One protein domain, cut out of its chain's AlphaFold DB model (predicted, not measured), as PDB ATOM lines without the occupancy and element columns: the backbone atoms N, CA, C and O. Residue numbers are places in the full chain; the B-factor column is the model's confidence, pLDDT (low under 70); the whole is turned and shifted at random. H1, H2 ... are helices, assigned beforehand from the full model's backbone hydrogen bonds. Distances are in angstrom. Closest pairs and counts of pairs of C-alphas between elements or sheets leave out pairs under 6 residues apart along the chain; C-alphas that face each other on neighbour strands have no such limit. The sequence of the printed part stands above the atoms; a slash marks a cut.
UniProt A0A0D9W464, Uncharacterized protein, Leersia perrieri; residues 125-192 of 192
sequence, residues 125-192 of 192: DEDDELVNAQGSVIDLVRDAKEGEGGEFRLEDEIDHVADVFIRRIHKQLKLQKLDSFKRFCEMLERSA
ATOM      1  N   ASP A 125       7.260 -28.262 -43.654       58.62
ATOM      2  CA  ASP A 125       8.432 -27.652 -44.262       58.62
ATOM      3  C   ASP A 125       8.292 -26.126 -44.198       58.62
ATOM      4  O   ASP A 125       7.493 -25.500 -44.907       58.62
ATOM      5  N   GLU A 126       9.063 -25.491 -43.308       57.66
ATOM      6  CA  GLU A 126       9.018 -24.039 -43.118       57.66
ATOM      7  C   GLU A 126       9.362 -23.284 -44.415       57.66
ATOM      8  O   GLU A 126       9.037 -22.093 -44.524       57.66
ATOM      9  N   ASP A 127       9.907 -24.011 -45.393       60.25
ATOM     10  CA  ASP A 127      10.358 -23.618 -46.721       60.25
ATOM     11  C   ASP A 127       9.333 -23.848 -47.852       60.25
ATOM     12  O   ASP A 127       9.683 -23.664 -49.017       60.25
ATOM     13  N   ASP A 128       8.066 -24.183 -47.565       74.75
ATOM     14  CA  ASP A 128       7.023 -24.203 -48.606       74.75
ATOM     15  C   ASP A 128       6.826 -22.775 -49.176       74.75
ATOM     16  O   ASP A 128       6.219 -21.883 -48.560       74.75
ATOM     17  N   GLU A 129       7.407 -22.540 -50.360       79.94
ATOM     18  CA  GLU A 129       7.403 -21.257 -51.069       79.94
ATOM     19  C   GLU A 129       5.971 -20.789 -51.361       79.94
ATOM     20  O   GLU A 129       5.681 -19.595 -51.243       79.94
ATOM     21  N   LEU A 130       5.044 -21.719 -51.627       79.81
ATOM     22  CA  LEU A 130       3.635 -21.400 -51.865       79.81
ATOM     23  C   LEU A 130       2.963 -20.909 -50.587       79.81
ATOM     24  O   LEU A 130       2.217 -19.929 -50.623       79.81
ATOM     25  N   VAL A 131       3.248 -21.531 -49.443       82.56
ATOM     26  CA  VAL A 131       2.676 -21.126 -48.151       82.56
ATOM     27  C   VAL A 131       3.218 -19.761 -47.713       82.56
ATOM     28  O   VAL A 131       2.441 -18.907 -47.262       82.56
ATOM     29  N   ASN A 132       4.517 -19.520 -47.914       83.94
ATOM     30  CA  ASN A 132       5.222 -18.295 -47.516       83.94
ATOM     31  C   ASN A 132       4.997 -17.091 -48.430       83.94
ATOM     32  O   ASN A 132       5.130 -15.945 -47.982       83.94
ATOM     33  N   ALA A 133       4.690 -17.319 -49.706       84.88
ATOM     34  CA  ALA A 133       4.506 -16.242 -50.661       84.88
ATOM     35  C   ALA A 133       3.341 -15.316 -50.270       84.88
ATOM     36  O   ALA A 133       2.384 -15.693 -49.601       84.88
ATOM     37  N   GLN A 134       3.398 -14.056 -50.688       82.56
ATOM     38  CA  GLN A 134       2.305 -13.120 -50.443       82.56
ATOM     39  C   GLN A 134       1.342 -13.131 -51.634       82.56
ATOM     40  O   GLN A 134       1.734 -12.773 -52.737       82.56
ATOM     41  N   GLY A 135       0.067 -13.453 -51.408       87.25
ATOM     42  CA  GLY A 135      -0.941 -13.431 -52.470       87.25
ATOM     43  C   GLY A 135      -2.116 -14.360 -52.197       87.25
ATOM     44  O   GLY A 135      -2.157 -15.035 -51.168       87.25
ATOM     45  N   SER A 136      -3.080 -14.382 -53.118       91.44
ATOM     46  CA  SER A 136      -4.147 -15.386 -53.104       91.44
ATOM     47  C   SER A 136      -3.548 -16.769 -53.348       91.44
ATOM     48  O   SER A 136      -2.693 -16.913 -54.216       91.44
ATOM     49  N   VAL A 137      -4.003 -17.788 -52.613       91.75
ATOM     50  CA  VAL A 137      -3.556 -19.177 -52.826       91.75
ATOM     51  C   VAL A 137      -3.873 -19.638 -54.248       91.75
ATOM     52  O   VAL A 137      -3.036 -20.254 -54.889       91.75
ATOM     53  N   ILE A 138      -5.037 -19.249 -54.772       92.75
ATOM     54  CA  ILE A 138      -5.461 -19.580 -56.137       92.75
ATOM     55  C   ILE A 138      -4.485 -19.013 -57.170       92.75
ATOM     56  O   ILE A 138      -4.116 -19.707 -58.109       92.75
ATOM     57  N   ASP A 139      -4.052 -17.763 -56.991       92.56
ATOM     58  CA  ASP A 139      -3.108 -17.139 -57.920       92.56
ATOM     59  C   ASP A 139      -1.729 -17.802 -57.826       92.56
ATOM     60  O   ASP A 139      -1.103 -18.041 -58.845       92.56
ATOM     61  N   LEU A 140      -1.290 -18.161 -56.617       91.62
ATOM     62  CA  LEU A 140      -0.009 -18.836 -56.393       91.62
ATOM     63  C   LEU A 140       0.034 -20.224 -57.036       91.62
ATOM     64  O   LEU A 140       1.006 -20.559 -57.708       91.62
ATOM     65  N   VAL A 141      -1.028 -21.010 -56.855       90.75
ATOM     66  CA  VAL A 141      -1.149 -22.333 -57.474       90.75
ATOM     67  C   VAL A 141      -1.249 -22.202 -58.992       90.75
ATOM     68  O   VAL A 141      -0.570 -22.935 -59.709       90.75
ATOM     69  N   ARG A 142      -2.027 -21.236 -59.500       92.69
ATOM     70  CA  ARG A 142      -2.109 -20.959 -60.937       92.69
ATOM     71  C   ARG A 142      -0.745 -20.612 -61.523       92.69
ATOM     72  O   ARG A 142      -0.346 -21.227 -62.503       92.69
ATOM     73  N   ASP A 143      -0.024 -19.671 -60.921       90.81
ATOM     74  CA  ASP A 143       1.272 -19.207 -61.422       90.81
ATOM     75  C   ASP A 143       2.317 -20.342 -61.409       90.81
ATOM     76  O   ASP A 143       3.124 -20.454 -62.333       90.81
ATOM     77  N   ALA A 144       2.273 -21.223 -60.403       88.31
ATOM     78  CA  ALA A 144       3.112 -22.420 -60.349       88.31
ATOM     79  C   ALA A 144       2.758 -23.426 -61.461       88.31
ATOM     80  O   ALA A 144       3.647 -23.907 -62.166       88.31
ATOM     81  N   LYS A 145       1.462 -23.696 -61.666       88.62
ATOM     82  CA  LYS A 145       0.961 -24.642 -62.676       88.62
ATOM     83  C   LYS A 145       1.236 -24.169 -64.104       88.62
ATOM     84  O   LYS A 145       1.717 -24.936 -64.938       88.62
ATOM     85  N   GLU A 146       0.961 -22.897 -64.378       89.19
ATOM     86  CA  GLU A 146       1.206 -22.267 -65.677       89.19
ATOM     87  C   GLU A 146       2.711 -22.146 -65.962       89.19
ATOM     88  O   GLU A 146       3.139 -22.304 -67.107       89.19
ATOM     89  N   GLY A 147       3.536 -21.945 -64.926       84.44
ATOM     90  CA  GLY A 147       4.997 -21.957 -65.027       84.44
ATOM     91  C   GLY A 147       5.582 -23.314 -65.439       84.44
ATOM     92  O   GLY A 147       6.605 -23.359 -66.122       84.44
ATOM     93  N   GLU A 148       4.909 -24.410 -65.090       85.25
ATOM     94  CA  GLU A 148       5.254 -25.779 -65.503       85.25
ATOM     95  C   GLU A 148       4.697 -26.142 -66.899       85.25
ATOM     96  O   GLU A 148       4.964 -27.217 -67.435       85.25
ATOM     97  N   GLY A 149       3.945 -25.230 -67.527       83.75
ATOM     98  CA  GLY A 149       3.308 -25.440 -68.828       83.75
ATOM     99  C   GLY A 149       1.971 -26.185 -68.764       83.75
ATOM    100  O   GLY A 149       1.486 -26.640 -69.800       83.75
ATOM    101  N   GLY A 150       1.379 -26.321 -67.572       85.88
ATOM    102  CA  GLY A 150       0.032 -26.855 -67.383       85.88
ATOM    103  C   GLY A 150      -1.052 -25.789 -67.559       85.88
ATOM    104  O   GLY A 150      -0.832 -24.610 -67.301       85.88
ATOM    105  N   GLU A 151      -2.246 -26.207 -67.980       88.06
ATOM    106  CA  GLU A 151      -3.440 -25.357 -67.939       88.06
ATOM    107  C   GLU A 151      -4.037 -25.401 -66.529       88.06
ATOM    108  O   GLU A 151      -4.231 -26.481 -65.969       88.06
ATOM    109  N   PHE A 152      -4.320 -24.237 -65.943       92.62
ATOM    110  CA  PHE A 152      -4.946 -24.150 -64.629       92.62
ATOM    111  C   PHE A 152      -6.469 -24.118 -64.758       92.62
ATOM    112  O   PHE A 152      -7.042 -23.195 -65.345       92.62
ATOM    113  N   ARG A 153      -7.133 -25.100 -64.150       92.38
ATOM    114  CA  ARG A 153      -8.588 -25.144 -63.998       92.38
ATOM    115  C   ARG A 153      -8.906 -25.308 -62.525       92.38
ATOM    116  O   ARG A 153      -8.516 -26.296 -61.913       92.38
ATOM    117  N   LEU A 154      -9.597 -24.323 -61.955       90.31
ATOM    118  CA  LEU A 154      -9.834 -24.283 -60.514       90.31
ATOM    119  C   LEU A 154     -10.591 -25.522 -60.033       90.31
ATOM    120  O   LEU A 154     -10.295 -25.994 -58.949       90.31
ATOM    121  N   GLU A 155     -11.524 -26.047 -60.829       94.25
ATOM    122  CA  GLU A 155     -12.319 -27.232 -60.488       94.25
ATOM    123  C   GLU A 155     -11.468 -28.495 -60.305       94.25
ATOM    124  O   GLU A 155     -11.815 -29.335 -59.480       94.25
ATOM    125  N   ASP A 156     -10.363 -28.606 -61.045       93.75
ATOM    126  CA  ASP A 156      -9.464 -29.762 -61.004       93.75
ATOM    127  C   ASP A 156      -8.418 -29.621 -59.875       93.75
ATOM    128  O   ASP A 156      -7.880 -30.611 -59.391       93.75
ATOM    129  N   GLU A 157      -8.161 -28.390 -59.421       93.56
ATOM    130  CA  GLU A 157      -7.125 -28.046 -58.435       93.56
ATOM    131  C   GLU A 157      -7.696 -27.702 -57.047       93.56
ATOM    132  O   GLU A 157      -6.953 -27.244 -56.178       93.56
ATOM    133  N   ILE A 158      -9.007 -27.884 -56.818       94.81
ATOM    134  CA  ILE A 158      -9.676 -27.500 -55.558       94.81
ATOM    135  C   ILE A 158      -8.966 -28.105 -54.350       94.81
ATOM    136  O   ILE A 158      -8.673 -27.371 -53.408       94.81
ATOM    137  N   ASP A 159      -8.671 -29.404 -54.392       95.12
ATOM    138  CA  ASP A 159      -8.047 -30.112 -53.273       95.12
ATOM    139  C   ASP A 159      -6.657 -29.538 -52.982       95.12
ATOM    140  O   ASP A 159      -6.359 -29.150 -51.856       95.12
ATOM    141  N   HIS A 160      -5.839 -29.339 -54.019       90.19
ATOM    142  CA  HIS A 160      -4.501 -28.779 -53.857       90.19
ATOM    143  C   HIS A 160      -4.524 -27.330 -53.342       90.19
ATOM    144  O   HIS A 160      -3.775 -26.959 -52.435       90.19
ATOM    145  N   VAL A 161      -5.417 -26.496 -53.884       94.12
ATOM    146  CA  VAL A 161      -5.634 -25.121 -53.414       94.12
ATOM    147  C   VAL A 161      -6.113 -25.113 -51.960       94.12
ATOM    148  O   VAL A 161      -5.668 -24.266 -51.180       94.12
ATOM    149  N   ALA A 162      -7.002 -26.032 -51.581       94.69
ATOM    150  CA  ALA A 162      -7.504 -26.161 -50.217       94.69
ATOM    151  C   ALA A 162      -6.388 -26.573 -49.253       94.69
ATOM    152  O   ALA A 162      -6.227 -25.931 -48.215       94.69
ATOM    153  N   ASP A 163      -5.560 -27.544 -49.623       90.50
ATOM    154  CA  ASP A 163      -4.434 -27.998 -48.810       90.50
ATOM    155  C   ASP A 163      -3.428 -26.868 -48.554       90.50
ATOM    156  O   ASP A 163      -3.052 -26.597 -47.410       90.50
ATOM    157  N   VAL A 164      -3.033 -26.137 -49.605       92.38
ATOM    158  CA  VAL A 164      -2.132 -24.976 -49.475       92.38
ATOM    159  C   VAL A 164      -2.775 -23.887 -48.606       92.38
ATOM    160  O   VAL A 164      -2.097 -23.224 -47.814       92.38
ATOM    161  N   PHE A 165      -4.092 -23.692 -48.719       92.94
ATOM    162  CA  PHE A 165      -4.823 -22.737 -47.894       92.94
ATOM    163  C   PHE A 165      -4.841 -23.140 -46.414       92.94
ATOM    164  O   PHE A 165      -4.554 -22.295 -45.561       92.94
ATOM    165  N   ILE A 166      -5.125 -24.405 -46.104       90.94
ATOM    166  CA  ILE A 166      -5.158 -24.932 -44.734       90.94
ATOM    167  C   ILE A 166      -3.774 -24.803 -44.090       90.94
ATOM    168  O   ILE A 166      -3.665 -24.177 -43.030       90.94
ATOM    169  N   ARG A 167      -2.708 -25.252 -44.773       89.12
ATOM    170  CA  ARG A 167      -1.318 -25.097 -44.297       89.12
ATOM    171  C   ARG A 167      -0.963 -23.638 -44.022       89.12
ATOM    172  O   ARG A 167      -0.382 -23.297 -42.992       89.12
ATOM    173  N   ARG A 168      -1.375 -22.716 -44.900       90.38
ATOM    174  CA  ARG A 168      -1.153 -21.280 -44.678       90.38
ATOM    175  C   ARG A 168      -1.846 -20.764 -43.422       90.38
ATOM    176  O   ARG A 168      -1.255 -19.956 -42.701       90.38
ATOM    177  N   ILE A 169      -3.079 -21.184 -43.158       90.25
ATOM    178  CA  ILE A 169      -3.799 -20.770 -41.952       90.25
ATOM    179  C   ILE A 169      -3.154 -21.371 -40.701       90.25
ATOM    180  O   ILE A 169      -2.935 -20.632 -39.739       90.25
ATOM    181  N   HIS A 170      -2.766 -22.647 -40.720       86.56
ATOM    182  CA  HIS A 170      -2.021 -23.276 -39.624       86.56
ATOM    183  C   HIS A 170      -0.745 -22.505 -39.287       86.56
ATOM    184  O   HIS A 170      -0.553 -22.082 -38.141       86.56
ATOM    185  N   LYS A 171       0.069 -22.191 -40.300       86.75
ATOM    186  CA  LYS A 171       1.286 -21.395 -40.124       86.75
ATOM    187  C   LYS A 171       1.008 -20.022 -39.512       86.75
ATOM    188  O   LYS A 171       1.709 -19.594 -38.592       86.75
ATOM    189  N   GLN A 172      -0.031 -19.325 -39.977       87.31
ATOM    190  CA  GLN A 172      -0.421 -18.026 -39.419       87.31
ATOM    191  C   GLN A 172      -0.855 -18.129 -37.951       87.31
ATOM    192  O   GLN A 172      -0.441 -17.302 -37.134       87.31
ATOM    193  N   LEU A 173      -1.638 -19.151 -37.600       87.00
ATOM    194  CA  LEU A 173      -2.070 -19.402 -36.224       87.00
ATOM    195  C   LEU A 173      -0.879 -19.722 -35.310       87.00
ATOM    196  O   LEU A 173      -0.787 -19.176 -34.207       87.00
ATOM    197  N   LYS A 174       0.075 -20.533 -35.782       85.25
ATOM    198  CA  LYS A 174       1.319 -20.855 -35.064       85.25
ATOM    199  C   LYS A 174       2.146 -19.597 -34.795       85.25
ATOM    200  O   LYS A 174       2.510 -19.336 -33.646       85.25
ATOM    201  N   LEU A 175       2.368 -18.761 -35.811       84.94
ATOM    202  CA  LEU A 175       3.100 -17.495 -35.668       84.94
ATOM    203  C   LEU A 175       2.410 -16.528 -34.696       84.94
ATOM    204  O   LEU A 175       3.072 -15.913 -33.860       84.94
ATOM    205  N   GLN A 176       1.084 -16.411 -34.759       86.75
ATOM    206  CA  GLN A 176       0.321 -15.563 -33.843       86.75
ATOM    207  C   GLN A 176       0.415 -16.053 -32.387       86.75
ATOM    208  O   GLN A 176       0.553 -15.242 -31.464       86.75
ATOM    209  N   LYS A 177       0.361 -17.371 -32.167       86.19
ATOM    210  CA  LYS A 177       0.535 -17.989 -30.845       86.19
ATOM    211  C   LYS A 177       1.942 -17.739 -30.295       86.19
ATOM    212  O   LYS A 177       2.069 -17.348 -29.135       86.19
ATOM    213  N   LEU A 178       2.976 -17.872 -31.129       83.75
ATOM    214  CA  LEU A 178       4.361 -17.565 -30.755       83.75
ATOM    215  C   LEU A 178       4.556 -16.085 -30.403       83.75
ATOM    216  O   LEU A 178       5.185 -15.782 -29.392       83.75
ATOM    217  N   ASP A 179       3.980 -15.154 -31.170       85.44
ATOM    218  CA  ASP A 179       4.073 -13.719 -30.857       85.44
ATOM    219  C   ASP A 179       3.367 -13.384 -29.531       85.44
ATOM    220  O   ASP A 179       3.860 -12.590 -28.729       85.44
ATOM    221  N   SER A 180       2.240 -14.047 -29.254       85.25
ATOM    222  CA  SER A 180       1.520 -13.921 -27.980       85.25
ATOM    223  C   SER A 180       2.365 -14.420 -26.806       85.25
ATOM    224  O   SER A 180       2.455 -13.750 -25.776       85.25
ATOM    225  N   PHE A 181       3.024 -15.566 -26.982       88.75
ATOM    226  CA  PHE A 181       3.925 -16.140 -25.986       88.75
ATOM    227  C   PHE A 181       5.148 -15.249 -25.736       88.75
ATOM    228  O   PHE A 181       5.476 -14.954 -24.589       88.75
ATOM    229  N   LYS A 182       5.769 -14.727 -26.798       91.25
ATOM    230  CA  LYS A 182       6.899 -13.798 -26.688       91.25
ATOM    231  C   LYS A 182       6.537 -12.548 -25.884       91.25
ATOM    232  O   LYS A 182       7.265 -12.174 -24.968       91.25
ATOM    233  N   ARG A 183       5.398 -11.917 -26.185       87.31
ATOM    234  CA  ARG A 183       4.919 -10.733 -25.445       87.31
ATOM    235  C   ARG A 183       4.652 -11.034 -23.974       87.31
ATOM    236  O   ARG A 183       4.862 -10.168 -23.129       87.31
ATOM    237  N   PHE A 184       4.180 -12.241 -23.671       89.88
ATOM    238  CA  PHE A 184       3.977 -12.685 -22.297       89.88
ATOM    239  C   PHE A 184       5.308 -12.785 -21.537       89.88
ATOM    240  O   PHE A 184       5.412 -12.246 -20.437       89.88
ATOM    241  N   CYS A 185       6.345 -13.370 -22.143       88.38
ATOM    242  CA  CYS A 185       7.691 -13.398 -21.562       88.38
ATOM    243  C   CYS A 185       8.258 -11.986 -21.343       88.38
ATOM    244  O   CYS A 185       8.690 -11.673 -20.237       88.38
ATOM    245  N   GLU A 186       8.172 -11.102 -22.344       91.19
ATOM    246  CA  GLU A 186       8.629  -9.706 -22.219       91.19
ATOM    247  C   GLU A 186       7.909  -8.951 -21.086       91.19
ATOM    248  O   GLU A 186       8.492  -8.101 -20.415       91.19
ATOM    249  N   MET A 187       6.625  -9.241 -20.855       91.06
ATOM    250  CA  MET A 187       5.861  -8.646 -19.757       91.06
ATOM    251  C   MET A 187       6.350  -9.125 -18.382       91.06
ATOM    252  O   MET A 187       6.442  -8.313 -17.457       91.06
ATOM    253  N   LEU A 188       6.666 -10.417 -18.246       90.50
ATOM    254  CA  LEU A 188       7.228 -10.978 -17.016       90.50
ATOM    255  C   LEU A 188       8.615 -10.400 -16.717       90.50
ATOM    256  O   LEU A 188       8.862  -9.986 -15.590       90.50
ATOM    257  N   GLU A 189       9.477 -10.286 -17.729       88.88
ATOM    258  CA  GLU A 189      10.821  -9.710 -17.582       88.88
ATOM    259  C   GLU A 189      10.800  -8.236 -17.161       88.88
ATOM    260  O   GLU A 189      11.670  -7.796 -16.421       88.88
ATOM    261  N   ARG A 190       9.802  -7.460 -17.600       85.75
ATOM    262  CA  ARG A 190       9.652  -6.046 -17.209       85.75
ATOM    263  C   ARG A 190       9.033  -5.842 -15.825       85.75
ATOM    264  O   ARG A 190       9.026  -4.709 -15.346       85.75
ATOM    265  N   SER A 191       8.447  -6.888 -15.246       73.56
ATOM    266  CA  SER A 191       7.794  -6.839 -13.932       73.56
ATOM    267  C   SER A 191       8.704  -7.320 -12.792       73.56
ATOM    268  O   SER A 191       8.304  -7.208 -11.633       73.56
ATOM    269  N   ALA A 192       9.888  -7.852 -13.119       55.44
ATOM    270  CA  ALA A 192      10.961  -8.212 -12.189       55.44
ATOM    271  C   ALA A 192      11.949  -7.050 -12.004       55.44
ATOM    272  O   ALA A 192      12.478  -6.916 -10.878       55.44
TER     273      ALA A 192
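Overview. This is residues 125 to 192 of the 192 residues of an uncharacterized protein of Leersia perrieri (UniProt A0A0D9W464). One long helix, H3, makes the long axis, and the short helices H1 and H2 pack on its first part as a small head; residues 173 to 192, of which 173 to 189 belong to H3, stick out as a bare arm. The printed part has 68 residues, with three named helices in the order H1, H2, H3 and no named strand, and its class is all helix. It is extended, with a radius of gyration of the C-alphas of 17.4 A and spans of 60 by 18 by 18 A.

Arrangement. H3, residues 158 to 189, touches H2, residues 137 to 147, with its residues 161 to 165 alone; the closest C-alphas, of Val 161 and Ile 138, are 6.2 A apart. Their lines stand at a steep tilt of 55 degrees, opposite ways. H3 touches H1, residues 129 to 132, with its residues 164 to 168 alone, closest at the C-alphas of Arg 168 and Val 131, 5.2 A. H1 and H2 only just touch, with 3 pairs of C-alphas within 8 A, the closest Leu 130 and Leu 140 at 6.4 A. In H2 and H3 every O i to N i+4 pair is within hydrogen-bond range; H1 is too short for such a pair.

Along the chain. H3 runs 46.7 A from C-alpha 158 at (-9.676, -27.500, -55.558) to C-alpha 189 at (10.821, -9.710, -17.582). H2 measures 15.2 A and H1 5.1 A, beginning at C-alpha 129 (7.403, -21.257, -51.069).

Size, cuts and confidence. The C-alphas farthest apart, of Glu 151 and Ala 192, are 60.1 A apart. The printed part has no cut and no long link. Residues 125 to 127 and 192 have pLDDT under 70.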